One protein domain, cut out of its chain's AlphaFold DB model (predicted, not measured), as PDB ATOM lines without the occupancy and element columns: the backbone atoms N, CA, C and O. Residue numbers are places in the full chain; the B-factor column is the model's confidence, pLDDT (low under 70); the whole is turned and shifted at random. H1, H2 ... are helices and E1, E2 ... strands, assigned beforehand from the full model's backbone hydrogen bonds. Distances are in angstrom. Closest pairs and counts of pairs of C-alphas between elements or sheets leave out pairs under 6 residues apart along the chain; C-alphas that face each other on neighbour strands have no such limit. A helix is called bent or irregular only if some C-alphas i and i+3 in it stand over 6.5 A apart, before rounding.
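Overview. This is residues 6 to 130 of the 131 residues of an uncharacterized protein of Candidatus Bathyarchaeota archaeon (UniProt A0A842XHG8). A long, strongly twisted sheet of three strands, E4, E3 and E5, has the bent helix H3 packed over one face, while the small hairpin of E1 and E2 sits by E5, with H1 and H2 around it. The 125 printed residues include three named helices and five named strands, in the order H1 E1 E2 H2 E3 E4 H3 E5. The antiparallel large sheet runs E4, E3, E5; the class is mixed, and the whole is compact, with a radius of gyration of the C-alphas of 14.8 A and spans of 44 by 31 by 22 A.

Arrangement. Start at E3, residues 61 to 72, the inner strand. It forms a hairpin with E4, residues 78 to 86; find N 66 and O 83 within hydrogen-bond range at 2.9 A. Its other neighbour is E5, residues 117 to 129, with N 65 and O 126 at 2.9 A; E5 bends by 89 degrees at residue 120. H3, residues 93 to 113, is one helix by its hydrogen bonds but bent, C-alphas 102 and 105 being 7.1 A apart. Its arms, H3a to residue 102 and H3b from 105, lie on the same face, at heights over the sheet of 9.5 A and 8.2 A: two layers, helices on one face. E4, H3 and E5 form a split strand-helix-strand unit, E3 between its strands, with a right-handed crossover. The hairpin of E1, residues 32 to 34, and E2, residues 39 to 41, has N 32 and O 41 at 2.9 A; the closest C-alphas of E2 and E5, Val 39 and Tyr 125, are 4.7 A apart. H1, residues 8 to 18, only grazes the large sheet. H2, residues 48 to 57, touches H3a only at their ends, closest at C-alphas 56 and 93, 5.0 A. Every O i to N i+4 pair is within range in H1 and H3b, and 5 of 6 in H2 and H3a.

Along the chain. Find C-alpha 8, where H1 begins, at (172.464, 250.335, 206.366). E3 covers 31.3 A, E4 26.5 A and E5 29.7 A, ending at C-alpha 129, (168.863, 261.200, 221.084).

Size, cuts and confidence. The C-alphas farthest apart, of Ser 46 and Pro 74, are 45.8 A apart. The printed part has no cut; the link from H1 to E1 is long, and no printed residue is under 70 in pLDDT.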
ATOM      1  N   MET A   6     177.598 246.543 208.875       95.56
ATOM      2  CA  MET A   6     177.598 246.937 207.470       95.56
ATOM      3  C   MET A   6     176.885 248.274 207.261       95.56
ATOM      4  O   MET A   6     176.126 248.693 208.133       95.56
ATOM      5  N   PRO A   7     177.073 248.942 206.112       96.38
ATOM      6  CA  PRO A   7     176.239 250.077 205.738       96.38
ATOM      7  C   PRO A   7     174.753 249.698 205.731       96.38
ATOM      8  O   PRO A   7     174.360 248.684 205.143       96.38
ATOM      9  N   ALA A   8     173.909 250.537 206.330       96.94
ATOM     10  CA  ALA A   8     172.464 250.335 206.366       96.94
ATOM     11  C   ALA A   8     171.847 250.301 204.963       96.94
ATOM     12  O   ALA A   8     170.862 249.602 204.737       96.94
ATOM     13  N   SER A   9     172.458 250.991 203.996       96.25
ATOM     14  CA  SER A   9     172.062 250.954 202.587       96.25
ATOM     15  C   SER A   9     172.187 249.555 201.970       96.25
ATOM     16  O   SER A   9     171.310 249.149 201.205       96.25
ATOM     17  N   LEU A  10     173.222 248.786 202.329       95.94
ATOM     18  CA  LEU A  10     173.378 247.402 201.874       95.94
ATOM     19  C   LEU A  10     172.333 246.489 202.513       95.94
ATOM     20  O   LEU A  10     171.742 245.657 201.824       95.94
ATOM     21  N   TYR A  11     172.049 246.678 203.802       96.50
ATOM     22  CA  TYR A  11     170.982 245.931 204.461       96.50
ATOM     23  C   TYR A  11     169.604 246.267 203.870       96.50
ATOM     24  O   TYR A  11     168.843 245.360 203.531       96.50
ATOM     25  N   ALA A  12     169.309 247.547 203.636       95.69
ATOM     26  CA  ALA A  12     168.085 247.986 202.974       95.69
ATOM     27  C   ALA A  12     167.947 247.360 201.581       95.69
ATOM     28  O   ALA A  12     166.873 246.871 201.244       95.69
ATOM     29  N   LYS A  13     169.030 247.305 200.795       95.12
ATOM     30  CA  LYS A  13     169.036 246.614 199.499       95.12
ATOM     31  C   LYS A  13     168.689 245.131 199.646       95.12
ATOM     32  O   LYS A  13     167.851 244.642 198.899       95.12
ATOM     33  N   SER A  14     169.253 244.446 200.643       95.19
ATOM     34  CA  SER A  14     168.944 243.031 200.894       95.19
ATOM     35  C   SER A  14     167.473 242.792 201.258       95.19
ATOM     36  O   SER A  14     166.895 241.789 200.849       95.19
ATOM     37  N   LEU A  15     166.828 243.735 201.960       95.94
ATOM     38  CA  LEU A  15     165.387 243.672 202.222       95.94
ATOM     39  C   LEU A  15     164.575 243.810 200.928       95.94
ATOM     40  O   LEU A  15     163.612 243.073 200.751       95.94
ATOM     41  N   LYS A  16     164.980 244.701 200.014       94.94
ATOM     42  CA  LYS A  16     164.330 244.856 198.698       94.94
ATOM     43  C   LYS A  16     164.490 243.623 197.812       94.94
ATOM     44  O   LYS A  16     163.576 243.261 197.090       94.94
ATOM     45  N   GLU A  17     165.648 242.972 197.866       95.12
ATOM     46  CA  GLU A  17     165.893 241.722 197.133       95.12
ATOM     47  C   GLU A  17     165.077 240.556 197.712       95.12
ATOM     48  O   GLU A  17     164.659 239.664 196.977       95.12
ATOM     49  N   LYS A  18     164.828 240.565 199.027       96.69
ATOM     50  CA  LYS A  18     164.033 239.547 199.725       96.69
ATOM     51  C   LYS A  18     162.522 239.734 199.551       96.69
ATOM     52  O   LYS A  18     161.795 238.742 199.521       96.69
ATOM     53  N   TYR A  19     162.052 240.977 199.470       96.12
ATOM     54  CA  TYR A  19     160.639 241.322 199.349       96.12
ATOM     55  C   TYR A  19     160.412 242.186 198.117       96.12
ATOM     56  O   TYR A  19     160.745 243.371 198.109       96.12
ATOM     57  N   GLU A  20     159.815 241.574 197.098       88.12
ATOM     58  CA  GLU A  20     159.429 242.245 195.860       88.12
ATOM     59  C   GLU A  20     158.596 243.505 196.154       88.12
ATOM     60  O   GLU A  20     157.760 243.514 197.064       88.12
ATOM     61  N   ASP A  21     158.885 244.580 195.419       87.94
ATOM     62  CA  ASP A  21     158.261 245.905 195.533       87.94
ATOM     63  C   ASP A  21     158.384 246.604 196.902       87.94
ATOM     64  O   ASP A  21     157.773 247.652 197.125       87.94
ATOM     65  N   LEU A  22     159.200 246.087 197.829       95.56
ATOM     66  CA  LEU A  22     159.432 246.756 199.105       95.56
ATOM     67  C   LEU A  22     160.222 248.054 198.899       95.56
ATOM     68  O   LEU A  22     161.404 248.060 198.546       95.56
ATOM     69  N   GLU A  23     159.607 249.181 199.237       94.00
ATOM     70  CA  GLU A  23     160.319 250.447 199.361       94.00
ATOM     71  C   GLU A  23     160.828 250.648 200.790       94.00
ATOM     72  O   GLU A  23     160.066 250.649 201.757       94.00
ATOM     73  N   VAL A  24     162.142 250.851 200.922       94.62
ATOM     74  CA  VAL A  24     162.791 251.198 202.190       94.62
ATOM     75  C   VAL A  24     163.213 252.668 202.127       94.62
ATOM     76  O   VAL A  24     164.107 252.994 201.336       94.62
ATOM     77  N   PRO A  25     162.591 253.563 202.915       92.00
ATOM     78  CA  PRO A  25     162.960 254.973 202.963       92.00
ATOM     79  C   PRO A  25     164.317 255.139 203.655       92.00
ATOM     80  O   PRO A  25     164.402 255.157 204.882       92.00
ATOM     81  N   SER A  26     165.387 255.279 202.869       86.94
ATOM     82  CA  SER A  26     166.761 255.384 203.386       86.94
ATOM     83  C   SER A  26     166.947 256.536 204.372       86.94
ATOM     84  O   SER A  26     167.707 256.389 205.319       86.94
ATOM     85  N   TYR A  27     166.205 257.636 204.205       88.44
ATOM     86  CA  TYR A  27     166.246 258.794 205.102       88.44
ATOM     87  C   TYR A  27     165.794 258.488 206.541       88.44
ATOM     88  O   TYR A  27     166.062 259.285 207.434       88.44
ATOM     89  N   LYS A  28     165.088 257.371 206.779       91.12
ATOM     90  CA  LYS A  28     164.700 256.930 208.131       91.12
ATOM     91  C   LYS A  28     165.780 256.099 208.822       91.12
ATOM     92  O   LYS A  28     165.694 255.877 210.028       91.12
ATOM     93  N   LEU A  29     166.746 255.582 208.068       95.94
ATOM     94  CA  LEU A  29     167.779 254.702 208.593       95.94
ATOM     95  C   LEU A  29     169.012 255.512 208.982       95.94
ATOM     96  O   LEU A  29     169.377 256.476 208.315       95.94
ATOM     97  N   ARG A  30     169.667 255.072 210.055       96.75
ATOM     98  CA  ARG A  30     171.019 255.510 210.413       96.75
ATOM     99  C   ARG A  30     172.036 254.936 209.418       96.75
ATOM    100  O   ARG A  30     171.703 254.027 208.660       96.75
ATOM    101  N   GLU A  31     173.270 255.419 209.442       96.75
ATOM    102  CA  GLU A  31     174.301 255.057 208.460       96.75
ATOM    103  C   GLU A  31     174.708 253.571 208.505       96.75
ATOM    104  O   GLU A  31     174.873 252.933 207.459       96.75
ATOM    105  N   TRP A  32     174.841 252.998 209.702       97.50
ATOM    106  CA  TRP A  32     175.355 251.645 209.927       97.50
ATOM    107  C   TRP A  32     174.284 250.719 210.486       97.50
ATOM    108  O   TRP A  32     173.362 251.148 211.172       97.50
ATOM    109  N   PHE A  33     174.434 249.423 210.223       97.44
ATOM    110  CA  PHE A  33     173.583 248.362 210.739       97.44
ATOM    111  C   PHE A  33     174.428 247.238 211.346       97.44
ATOM    112  O   PHE A  33     175.266 246.650 210.661       97.44
ATOM    113  N   SER A  34     174.191 246.918 212.619       96.81
ATOM    114  CA  SER A  34     174.701 245.706 213.273       96.81
ATOM    115  C   SER A  34     173.745 244.553 213.003       96.81
ATOM    116  O   SER A  34     172.612 244.578 213.486       96.81
ATOM    117  N   LYS A  35     174.184 243.510 212.288       95.00
ATOM    118  CA  LYS A  35     173.358 242.307 212.085       95.00
ATOM    119  C   LYS A  35     173.125 241.531 213.377       95.00
ATOM    120  O   LYS A  35     172.063 240.938 213.541       95.00
ATOM    121  N   THR A  36     174.108 241.532 214.278       93.88
ATOM    122  CA  THR A  36     174.047 240.794 215.546       93.88
ATOM    123  C   THR A  36     172.967 241.360 216.463       93.88
ATOM    124  O   THR A  36     172.149 240.603 216.978       93.88
ATOM    125  N   ASP A  37     172.927 242.682 216.620       94.88
ATOM    126  CA  ASP A  37     171.961 243.358 217.497       94.88
ATOM    127  C   ASP A  37     170.694 243.801 216.753       94.88
ATOM    128  O   ASP A  37     169.717 244.213 217.376       94.88
ATOM    129  N   LYS A  38     170.710 243.728 215.415       96.44
ATOM    130  CA  LYS A  38     169.715 244.318 214.508       96.44
ATOM    131  C   LYS A  38     169.506 245.814 214.756       96.44
ATOM    132  O   LYS A  38     168.376 246.293 214.728       96.44
ATOM    133  N   VAL A  39     170.581 246.556 215.015       97.75
ATOM    134  CA  VAL A  39     170.522 247.987 215.354       97.75
ATOM    135  C   VAL A  39     171.077 248.836 214.223       97.75
ATOM    136  O   VAL A  39     172.192 248.602 213.763       97.75
ATOM    137  N   PHE A  40     170.315 249.852 213.833       97.75
ATOM    138  CA  PHE A  40     170.756 250.974 213.023       97.75
ATOM    139  C   PHE A  40     171.364 252.055 213.927       97.75
ATOM    140  O   PHE A  40     170.748 252.448 214.919       97.75
ATOM    141  N   PHE A  41     172.558 252.540 213.594       97.12
ATOM    142  CA  PHE A  41     173.278 253.551 214.372       97.12
ATOM    143  C   PHE A  41     174.216 254.394 213.496       97.12
ATOM    144  O   PHE A  41     174.591 253.975 212.403       97.12
ATOM    145  N   ASP A  42     174.585 255.580 213.979       94.94
ATOM    146  CA  ASP A  42     175.592 256.432 213.336       94.94
ATOM    147  C   ASP A  42     176.917 256.307 214.089       94.94
ATOM    148  O   ASP A  42     176.932 256.117 215.310       94.94
ATOM    149  N   CYS A  43     178.032 256.378 213.365       92.38
ATOM    150  CA  CYS A  43     179.361 256.282 213.956       92.38
ATOM    151  C   CYS A  43     180.415 256.881 213.027       92.38
ATOM    152  O   CYS A  43     180.691 256.337 211.954       92.38
ATOM    153  N   GLU A  44     181.047 257.957 213.484       90.19
ATOM    154  CA  GLU A  44     182.141 258.626 212.771       90.19
ATOM    155  C   GLU A  44     183.485 257.896 212.956       90.19
ATOM    156  O   GLU A  44     184.356 257.972 212.093       90.19
ATOM    157  N   GLU A  45     183.631 257.116 214.032       86.81
ATOM    158  CA  GLU A  45     184.857 256.374 214.348       86.81
ATOM    159  C   GLU A  45     185.165 255.280 213.322       86.81
ATOM    160  O   GLU A  45     184.265 254.680 212.731       86.81
ATOM    161  N   SER A  46     186.444 254.952 213.134       85.44
ATOM    162  CA  SER A  46     186.850 253.861 212.235       85.44
ATOM    163  C   SER A  46     186.390 252.489 212.744       85.44
ATOM    164  O   SER A  46     185.896 251.675 211.962       85.44
ATOM    165  N   ASP A  47     186.484 252.253 214.057       88.69
ATOM    166  CA  ASP A  47     185.954 251.054 214.705       88.69
ATOM    167  C   ASP A  47     184.475 251.229 215.070       88.69
ATOM    168  O   ASP A  47     184.117 251.733 216.136       88.69
ATOM    169  N   LYS A  48     183.593 250.736 214.199       91.12
ATOM    170  CA  LYS A  48     182.138 250.816 214.391       91.12
ATOM    171  C   LYS A  48     181.641 250.062 215.628       91.12
ATOM    172  O   LYS A  48     180.616 250.435 216.200       91.12
ATOM    173  N   SER A  49     182.369 249.036 216.072       88.00
ATOM    174  CA  SER A  49     182.025 248.278 217.280       88.00
ATOM    175  C   SER A  49     182.154 249.144 218.531       88.00
ATOM    176  O   SER A  49     181.328 249.049 219.443       88.00
ATOM    177  N   SER A  50     183.162 250.020 218.546       88.94
ATOM    178  CA  SER A  50     183.415 250.936 219.657       88.94
ATOM    179  C   SER A  50     182.287 251.955 219.865       88.94
ATOM    180  O   SER A  50     182.015 252.316 221.007       88.94
ATOM    181  N   CYS A  51     181.571 252.346 218.801       91.31
ATOM    182  CA  CYS A  51     180.386 253.207 218.883       91.31
ATOM    183  C   CYS A  51     179.142 252.456 219.366       91.31
ATOM    184  O   CYS A  51     178.362 252.976 220.166       91.31
ATOM    185  N   LEU A  52     178.932 251.232 218.875       94.25
ATOM    186  CA  LEU A  52     177.699 250.489 219.125       94.25
ATOM    187  C   LEU A  52     177.528 250.121 220.605       94.25
ATOM    188  O   LEU A  52     176.439 250.256 221.159       94.25
ATOM    189  N   GLU A  53     178.595 249.673 221.263       92.12
ATOM    190  CA  GLU A  53     178.544 249.237 222.663       92.12
ATOM    191  C   GLU A  53     178.036 250.333 223.631       92.12
ATOM    192  O   GLU A  53     177.111 250.060 224.408       92.12
ATOM    193  N   PRO A  54     178.554 251.578 223.588       93.62
ATOM    194  CA  PRO A  54     177.985 252.709 224.318       93.62
ATOM    195  C   PRO A  54     176.515 252.975 223.978       93.62
ATOM    196  O   PRO A  54     175.699 253.125 224.889       93.62
ATOM    197  N   ILE A  55     176.151 252.964 222.693       95.12
ATOM    198  CA  ILE A  55     174.778 253.222 222.223       95.12
ATOM    199  C   ILE A  55     173.789 252.198 222.797       95.12
ATOM    200  O   ILE A  55     172.690 252.548 223.227       95.12
ATOM    201  N   LEU A  56     174.187 250.928 222.870       95.94
ATOM    202  CA  LEU A  56     173.372 249.853 223.438       95.94
ATOM    203  C   LEU A  56     173.156 249.987 224.953       95.94
ATOM    204  O   LEU A  56     172.168 249.464 225.482       95.94
ATOM    205  N   LYS A  57     174.083 250.645 225.659       95.94
ATOM    206  CA  LYS A  57     174.136 250.730 227.130       95.94
ATOM    207  C   LYS A  57     173.719 252.086 227.694       95.94
ATOM    208  O   LYS A  57     173.442 252.169 228.893       95.94
ATOM    209  N   GLN A  58     173.670 253.130 226.875       93.25
ATOM    210  CA  GLN A  58     173.280 254.460 227.325       93.25
ATOM    211  C   GLN A  58     171.793 254.515 227.704       93.25
ATOM    212  O   GLN A  58     170.964 253.763 227.190       93.25
ATOM    213  N   ARG A  59     171.466 255.401 228.649       93.75
ATOM    214  CA  ARG A  59     170.129 255.527 229.267       93.75
ATOM    215  C   ARG A  59     169.417 256.841 228.936       93.75
ATOM    216  O   ARG A  59     168.290 257.052 229.365       93.75
ATOM    217  N   ASN A  60     170.088 257.732 228.214       92.00
ATOM    218  CA  ASN A  60     169.644 259.076 227.836       92.00
ATOM    219  C   ASN A  60     169.114 259.135 226.391       92.00
ATOM    220  O   ASN A  60     169.237 260.154 225.717       92.00
ATOM    221  N   LEU A  61     168.532 258.039 225.907       95.12
ATOM    222  CA  LEU A  61     167.815 258.006 224.631       95.12
ATOM    223  C   LEU A  61     166.393 258.517 224.841       95.12
ATOM    224  O   LEU A  61     165.766 258.105 225.814       95.12
ATOM    225  N   ALA A  62     165.893 259.375 223.953       96.19
ATOM    226  CA  ALA A  62     164.554 259.960 224.045       96.19
ATOM    227  C   ALA A  62     163.459 258.961 223.653       96.19
ATOM    228  O   ALA A  62     162.421 258.855 224.316       96.19
ATOM    229  N   ALA A  63     163.705 258.190 222.596       97.25
ATOM    230  CA  ALA A  63     162.795 257.169 222.101       97.25
ATOM    231  C   ALA A  63     163.553 256.008 221.455       97.25
ATOM    232  O   ALA A  63     164.714 256.138 221.059       97.25
ATOM    233  N   PHE A  64     162.872 254.875 221.335       97.56
ATOM    234  CA  PHE A  64     163.313 253.717 220.570       97.56
ATOM    235  C   PHE A  64     162.415 253.538 219.358       97.56
ATOM    236  O   PHE A  64     161.192 253.580 219.477       97.56
ATOM    237  N   ILE A  65     163.023 253.306 218.203       97.69
ATOM    238  CA  ILE A  65     162.317 253.086 216.946       97.69
ATOM    239  C   ILE A  65     162.455 251.614 216.591       97.69
ATOM    240  O   ILE A  65     163.549 251.054 216.661       97.69
ATOM    241  N   ILE A  66     161.356 250.990 216.198       97.75
ATOM    242  CA  ILE A  66     161.348 249.637 215.650       97.75
ATOM    243  C   ILE A  66     160.967 249.739 214.192       97.75
ATOM    244  O   ILE A  66     159.944 250.335 213.876       97.75
ATOM    245  N   PHE A  67     161.759 249.117 213.335       97.88
ATOM    246  CA  PHE A  67     161.468 248.937 211.927       97.88
ATOM    247  C   PHE A  67     160.988 247.516 211.673       97.88
ATOM    248  O   PHE A  67     161.598 246.544 212.134       97.88
ATOM    249  N   PHE A  68     159.920 247.375 210.903       95.75
ATOM    250  CA  PHE A  68     159.356 246.078 210.559       95.75
ATOM    251  C   PHE A  68     158.866 246.053 209.114       95.75
ATOM    252  O   PHE A  68     158.387 247.049 208.570       95.75
ATOM    253  N   VAL A  69     158.998 244.883 208.491       97.50
ATOM    254  CA  VAL A  69     158.357 244.580 207.214       97.50
ATOM    255  C   VAL A  69     156.963 244.057 207.519       97.50
ATOM    256  O   VAL A  69     156.784 243.165 208.356       97.50
ATOM    257  N   VAL A  70     155.972 244.611 206.835       97.00
ATOM    258  CA  VAL A  70     154.586 244.151 206.888       97.00
ATOM    259  C   VAL A  70     154.102 243.754 205.507       97.00
ATOM    260  O   VAL A  70     154.698 244.127 204.499       97.00
ATOM    261  N   ARG A  71     152.979 243.046 205.470       96.69
ATOM    262  CA  ARG A  71     152.231 242.731 204.263       96.69
ATOM    263  C   ARG A  71     150.800 243.230 204.410       96.69
ATOM    264  O   ARG A  71     150.096 242.837 205.338       96.69
ATOM    265  N   GLU A  72     150.362 244.101 203.513       93.81
ATOM    266  CA  GLU A  72     148.984 244.600 203.524       93.81
ATOM    267  C   GLU A  72     148.019 243.570 202.934       93.81
ATOM    268  O   GLU A  72     148.313 242.930 201.923       93.81
ATOM    269  N   LYS A  73     146.844 243.410 203.548       90.81
ATOM    270  CA  LYS A  73     145.747 242.600 203.007       90.81
ATOM    271  C   LYS A  73     144.637 243.520 202.486       90.81
ATOM    272  O   LYS A  73     144.305 244.491 203.162       90.81
ATOM    273  N   PRO A  74     144.034 243.224 201.319       87.19
ATOM    274  CA  PRO A  74     144.214 242.015 200.506       87.19
ATOM    275  C   PRO A  74     145.287 242.115 199.406       87.19
ATOM    276  O   PRO A  74     145.536 241.109 198.751       87.19
ATOM    277  N   SER A  75     145.911 243.281 199.184       90.50
ATOM    278  CA  SER A  75     146.852 243.501 198.066       90.50
ATOM    279  C   SER A  75     148.039 242.534 198.065       90.50
ATOM    280  O   SER A  75     148.572 242.207 197.010       90.50
ATOM    281  N   GLY A  76     148.466 242.085 199.245       92.06
ATOM    282  CA  GLY A  76     149.634 241.238 199.414       92.06
ATOM    283  C   GLY A  76     150.960 241.984 199.276       92.06
ATOM    284  O   GLY A  76     151.992 241.318 199.333       92.06
ATOM    285  N   SER A  77     150.934 243.313 199.132       94.38
ATOM    286  CA  SER A  77     152.110 244.173 198.962       94.38
ATOM    287  C   SER A  77     152.905 244.313 200.256       94.38
ATOM    288  O   SER A  77     152.323 244.503 201.332       94.38
ATOM    289  N   TYR A  78     154.232 244.262 200.149       96.88
ATOM    290  CA  TYR A  78     155.125 244.487 201.279       96.88
ATOM    291  C   TYR A  78     155.333 245.979 201.537       96.88
ATOM    292  O   TYR A  78     155.459 246.774 200.608       96.88
ATOM    293  N   LYS A  79     155.392 246.368 202.812       96.00
ATOM    294  CA  LYS A  79     155.717 247.736 203.228       96.00
ATOM    295  C   LYS A  79     156.727 247.749 204.360       96.00
ATOM    296  O   LYS A  79     156.696 246.897 205.246       96.00
ATOM    297  N   PHE A  80     157.588 248.759 204.340       96.81
ATOM    298  CA  PHE A  80     158.486 249.073 205.438       96.81
ATOM    299  C   PHE A  80     157.795 250.068 206.369       96.81
ATOM    300  O   PHE A  80     157.421 251.165 205.950       96.81
ATOM    301  N   MET A  81     157.602 249.681 207.623       95.75
ATOM    302  CA  MET A  81     156.938 250.495 208.635       95.75
ATOM    303  C   MET A  81     157.838 250.686 209.849       95.75
ATOM    304  O   MET A  81     158.758 249.906 210.095       95.75
ATOM    305  N   ASP A  82     157.536 251.727 210.615       95.44
ATOM    306  CA  ASP A  82     158.190 252.014 211.877       95.44
ATOM    307  C   ASP A  82     157.184 252.318 212.990       95.44
ATOM    308  O   ASP A  82     156.046 252.723 212.742       95.44
ATOM    309  N   ALA A  83     157.614 252.096 214.229       94.62
ATOM    310  CA  ALA A  83     156.914 252.522 215.433       94.62
ATOM    311  C   ALA A  83     157.913 253.112 216.430       94.62
ATOM    312  O   ALA A  83     158.975 252.533 216.662       94.62
ATOM    313  N   SER A  84     157.547 254.240 217.040       95.69
ATOM    314  CA  SER A  84     158.361 254.932 218.041       95.69
ATOM    315  C   SER A  84     157.803 254.726 219.452       95.69
ATOM    316  O   SER A  84     156.598 254.846 219.692       95.69
ATOM    317  N   PHE A  85     158.692 254.419 220.394       95.00
ATOM    318  CA  PHE A  85     158.405 254.155 221.800       95.00
ATOM    319  C   PHE A  85     159.202 255.128 222.666       95.00
ATOM    320  O   PHE A  85     160.423 255.029 222.762       95.00
ATOM    321  N   ARG A  86     158.516 256.058 223.338       96.06
ATOM    322  CA  ARG A  86     159.170 257.020 224.238       96.06
ATOM    323  C   ARG A  86     159.870 256.310 225.398       96.06
ATOM    324  O   ARG A  86     159.266 255.478 226.079       96.06
ATOM    325  N   ASN A  87     161.109 256.696 225.678       94.94
ATOM    326  CA  ASN A  87     161.922 256.113 226.741       94.94
ATOM    327  C   ASN A  87     161.781 256.891 228.059       94.94
ATOM    328  O   ASN A  87     162.705 257.536 228.551       94.94
ATOM    329  N   LEU A  88     160.599 256.811 228.669       89.50
ATOM    330  CA  LEU A  88     160.321 257.493 229.941       89.50
ATOM    331  C   LEU A  88     161.064 256.862 231.133       89.50
ATOM    332  O   LEU A  88     161.296 257.519 232.146       89.50
ATOM    333  N   GLY A  89     161.434 255.584 231.018       88.62
ATOM    334  CA  GLY A  89     162.030 254.793 232.096       88.62
ATOM    335  C   GLY A  89     163.556 254.836 232.170       88.62
ATOM    336  O   GLY A  89     164.122 254.112 232.986       88.62
ATOM    337  N   LYS A  90     164.231 255.631 231.322       92.06
ATOM    338  CA  LYS A  90     165.701 255.604 231.172       92.06
ATOM    339  C   LYS A  90     166.230 254.184 230.910       92.06
ATOM    340  O   LYS A  90     167.279 253.778 231.419       92.06
ATOM    341  N   GLU A  91     165.459 253.415 230.146       96.00
ATOM    342  CA  GLU A  91     165.815 252.085 229.667       96.00
ATOM    343  C   GLU A  91     167.001 252.200 228.695       96.00
ATOM    344  O   GLU A  91     167.219 253.252 228.087       96.00
ATOM    345  N   THR A  92     167.795 251.137 228.561       97.50
ATOM    346  CA  THR A  92     168.834 251.066 227.525       97.50
ATOM    347  C   THR A  92     168.270 250.441 226.257       97.50
ATOM    348  O   THR A  92     167.370 249.603 226.333       97.50
ATOM    349  N   LEU A  93     168.837 250.757 225.090       97.38
ATOM    350  CA  LEU A  93     168.393 250.146 223.833       97.38
ATOM    351  C   LEU A  93     168.492 248.611 223.881       97.38
ATOM    352  O   LEU A  93     167.562 247.915 223.477       97.38
ATOM    353  N   LYS A  94     169.561 248.066 224.477       97.00
ATOM    354  CA  LYS A  94     169.714 246.613 224.662       97.00
ATOM    355  C   LYS A  94     168.588 245.996 225.494       97.00
ATOM    356  O   LYS A  94     168.120 244.901 225.187       97.00
ATOM    357  N   HIS A  95     168.162 246.678 226.557       97.31
ATOM    358  CA  HIS A  95     167.065 246.199 227.392       97.31
ATOM    359  C   HIS A  95     165.720 246.302 226.663       97.31
ATOM    360  O   HIS A  95     164.931 245.358 226.715       97.31
ATOM    361  N   PHE A  96     165.506 247.392 225.921       97.31
ATOM    362  CA  PHE A  96     164.309 247.593 225.113       97.31
ATOM    363  C   PHE A  96     164.129 246.507 224.049       97.31
ATOM    364  O   PHE A  96     163.039 245.951 223.948       97.31
ATOM    365  N   ILE A  97     165.184 246.151 223.305       97.19
ATOM    366  CA  ILE A  97     165.127 245.090 222.282       97.19
ATOM    367  C   ILE A  97     164.624 243.777 222.888       97.19
ATOM    368  O   ILE A  97     163.724 243.133 222.347       97.19
ATOM    369  N   ARG A  98     165.167 243.401 224.053       96.94
ATOM    370  CA  ARG A  98     164.720 242.211 224.782       96.94
ATOM    371  C   ARG A  98     163.249 242.334 225.190       96.94
ATOM    372  O   ARG A  98     162.455 241.448 224.886       96.94
ATOM    373  N   ARG A  99     162.879 243.447 225.830       95.69
ATOM    374  CA  ARG A  99     161.507 243.697 226.290       95.69
ATOM    375  C   ARG A  99     160.501 243.701 225.140       95.69
ATOM    376  O   ARG A  99     159.381 243.227 225.320       95.69
ATOM    377  N   TYR A 100     160.877 244.210 223.969       95.94
ATOM    378  CA  TYR A 100     160.009 244.202 222.800       95.94
ATOM    379  C   TYR A 100     159.628 242.774 222.419       95.94
ATOM    380  O   TYR A 100     158.442 242.461 222.379       95.94
ATOM    381  N   HIS A 101     160.611 241.897 222.226       95.50
ATOM    382  CA  HIS A 101     160.353 240.504 221.858       95.50
ATOM    383  C   HIS A 101     159.598 239.728 222.943       95.50
ATOM    384  O   HIS A 101     158.719 238.928 222.630       95.50
ATOM    385  N   GLU A 102     159.902 239.982 224.215       95.62
ATOM    386  CA  GLU A 102     159.254 239.285 225.328       95.62
ATOM    387  C   GLU A 102     157.807 239.742 225.562       95.62
ATOM    388  O   GLU A 102     156.978 238.942 225.994       95.62
ATOM    389  N   GLN A 103     157.494 241.022 225.325       93.94
ATOM    390  CA  GLN A 103     156.258 241.627 225.837       93.94
ATOM    391  C   GLN A 103     155.471 242.424 224.796       93.94
ATOM    392  O   GLN A 103     154.243 242.394 224.811       93.94
ATOM    393  N   LEU A 104     156.138 243.165 223.909       94.19
ATOM    394  CA  LEU A 104     155.473 244.144 223.035       94.19
ATOM    395  C   LEU A 104     155.201 243.620 221.621       94.19
ATOM    396  O   LEU A 104     154.304 244.128 220.943       94.19
ATOM    397  N   GLU A 105     155.950 242.623 221.156       95.25
ATOM    398  CA  GLU A 105     155.858 242.129 219.783       95.25
ATOM    399  C   GLU A 105     154.487 241.496 219.514       95.25
ATOM    400  O   GLU A 105     153.882 241.751 218.474       95.25
ATOM    401  N   SER A 106     153.944 240.730 220.464       94.50
ATOM    402  CA  SER A 106     152.604 240.136 220.350       94.50
ATOM    403  C   SER A 106     151.512 241.204 220.227       94.50
ATOM    404  O   SER A 106     150.656 241.114 219.349       94.50
ATOM    405  N   MET A 107     151.581 242.259 221.044       92.94
ATOM    406  CA  MET A 107     150.656 243.393 220.978       92.94
ATOM    407  C   MET A 107     150.789 244.158 219.659       92.94
ATOM    408  O   MET A 107     149.783 244.539 219.064       92.94
ATOM    409  N   THR A 108     152.017 244.328 219.164       93.19
ATOM    410  CA  THR A 108     152.290 244.969 217.869       93.19
ATOM    411  C   THR A 108     151.677 244.163 216.723       93.19
ATOM    412  O   THR A 108     150.960 244.718 215.888       93.19
ATOM    413  N   LYS A 109     151.868 242.836 216.722       95.44
ATOM    414  CA  LYS A 109     151.265 241.909 215.749       95.44
ATOM    415  C   LYS A 109     149.737 241.968 215.770       95.44
ATOM    416  O   LYS A 109     149.123 242.060 214.709       95.44
ATOM    417  N   LEU A 110     149.125 241.961 216.956       94.62
ATOM    418  CA  LEU A 110     147.670 242.076 217.110       94.62
ATOM    419  C   LEU A 110     147.143 243.424 216.600       94.62
ATOM    420  O   LEU A 110     146.152 243.464 215.869       94.62
ATOM    421  N   GLY A 111     147.824 244.523 216.939       93.38
ATOM    422  CA  GLY A 111     147.464 245.868 216.490       93.38
ATOM    423  C   GLY A 111     147.490 246.005 214.968       93.38
ATOM    424  O   GLY A 111     146.533 246.517 214.386       93.38
ATOM    425  N   LEU A 112     148.532 245.489 214.312       94.12
ATOM    426  CA  LEU A 112     148.617 245.446 212.848       94.12
ATOM    427  C   LEU A 112     147.520 244.553 212.249       94.12
ATOM    428  O   LEU A 112     146.807 244.982 211.339       94.12
ATOM    429  N   GLY A 113     147.313 243.361 212.816       93.75
ATOM    430  CA  GLY A 113     146.310 242.405 212.344       93.75
ATOM    431  C   GLY A 113     144.890 242.973 212.344       93.75
ATOM    432  O   GLY A 113     144.153 242.777 211.380       93.75
ATOM    433  N   SER A 114     144.532 243.761 213.364       93.12
ATOM    434  CA  SER A 114     143.226 244.441 213.445       93.12
ATOM    435  C   SER A 114     142.962 245.440 212.310       93.12
ATOM    436  O   SER A 114     141.815 245.796 212.053       93.12
ATOM    437  N   ARG A 115     144.016 245.872 211.605       91.50
ATOM    438  CA  ARG A 115     143.965 246.807 210.470       91.50
ATOM    439  C   ARG A 115     144.116 246.107 209.117       91.50
ATOM    440  O   ARG A 115     144.311 246.779 208.111       91.50
ATOM    441  N   GLY A 116     144.079 244.774 209.088       93.69
ATOM    442  CA  GLY A 116     144.350 244.002 207.874       93.69
ATOM    443  C   GLY A 116     145.825 244.020 207.461       93.69
ATOM    444  O   GLY A 116     146.135 243.779 206.298       93.69
ATOM    445  N   ILE A 117     146.742 244.300 208.389       96.06
ATOM    446  CA  ILE A 117     148.182 244.334 208.128       96.06
ATOM    447  C   ILE A 117     148.832 243.131 208.810       96.06
ATOM    448  O   ILE A 117     148.698 242.922 210.014       96.06
ATOM    449  N   GLU A 118     149.544 242.317 208.045       96.56
ATOM    450  CA  GLU A 118     150.293 241.176 208.555       96.56
ATOM    451  C   GLU A 118     151.726 241.584 208.881       96.56
ATOM    452  O   GLU A 118     152.446 242.110 208.038       96.56
ATOM    453  N   TYR A 119     152.156 241.325 210.112       96.62
ATOM    454  CA  TYR A 119     153.551 241.484 210.504       96.62
ATOM    455  C   TYR A 119     154.390 240.355 209.898       96.62
ATOM    456  O   TYR A 119     154.124 239.185 210.176       96.62
ATOM    457  N   VAL A 120     155.415 240.699 209.118       96.81
ATOM    458  CA  VAL A 120     156.273 239.722 208.432       96.81
ATOM    459  C   VAL A 120     157.560 239.507 209.214       96.81
ATOM    460  O   VAL A 120     157.845 238.388 209.636       96.81
ATOM    461  N   GLU A 121     158.335 240.568 209.445       96.25
ATOM    462  CA  GLU A 121     159.562 240.470 210.238       96.25
ATOM    463  C   GLU A 121     159.985 241.782 210.903       96.25
ATOM    464  O   GLU A 121     159.681 242.873 210.425       96.25
ATOM    465  N   CYS A 122     160.760 241.664 211.987       97.12
ATOM    466  CA  CYS A 122     161.505 242.777 212.571       97.12
ATOM    467  C   CYS A 122     162.748 243.066 211.717       97.12
ATOM    468  O   CYS A 122     163.703 242.278 211.733       97.12
ATOM    469  N   ALA A 123     162.740 244.205 211.026       96.94
ATOM    470  CA  ALA A 123     163.848 244.687 210.205       96.94
ATOM    471  C   ALA A 123     164.964 245.322 211.049       96.94
ATOM    472  O   ALA A 123     166.117 245.345 210.636       96.94
ATOM    473  N   GLY A 124     164.653 245.797 212.255       97.62
ATOM    474  CA  GLY A 124     165.663 246.221 213.219       97.62
ATOM    475  C   GLY A 124     165.200 247.356 214.112       97.62
ATOM    476  O   GLY A 124     164.019 247.687 214.165       97.62
ATOM    477  N   TYR A 125     166.156 247.949 214.809       98.25
ATOM    478  CA  TYR A 125     165.933 248.923 215.864       98.25
ATOM    479  C   TYR A 125     166.780 250.166 215.642       98.25
ATOM    480  O   TYR A 125     167.876 250.092 215.099       98.25
ATOM    481  N   SER A 126     166.294 251.305 216.102       98.00
ATOM    482  CA  SER A 126     167.043 252.556 216.172       98.00
ATOM    483  C   SER A 126     166.594 253.325 217.412       98.00
ATOM    484  O   SER A 126     165.859 252.815 218.263       98.00
ATOM    485  N   TYR A 127     167.070 254.548 217.548       97.25
ATOM    486  CA  TYR A 127     166.851 255.389 218.708       97.25
ATOM    487  C   TYR A 127     166.836 256.860 218.311       97.25
ATOM    488  O   TYR A 127     167.415 257.251 217.296       97.25
ATOM    489  N   GLU A 128     166.231 257.677 219.161       95.69
ATOM    490  CA  GLU A 128     166.313 259.135 219.126       95.69
ATOM    491  C   GLU A 128     167.180 259.606 220.295       95.69
ATOM    492  O   GLU A 128     167.078 259.086 221.410       95.69
ATOM    493  N   LEU A 129     168.066 260.566 220.035       91.06
ATOM    494  CA  LEU A 129     168.863 261.200 221.084       91.06
ATOM    495  C   LEU A 129     167.977 262.184 221.857       91.06
ATOM    496  O   LEU A 129     167.049 262.752 221.285       91.06
ATOM    497  N   SER A 130     168.240 262.359 223.153       82.00
ATOM    498  CA  SER A 130     167.633 263.469 223.898       82.00
ATOM    499  C   SER A 130     168.251 264.781 223.418       82.00
ATOM    500  O   SER A 130     169.473 264.831 223.268       82.00
TER     501      SER A 130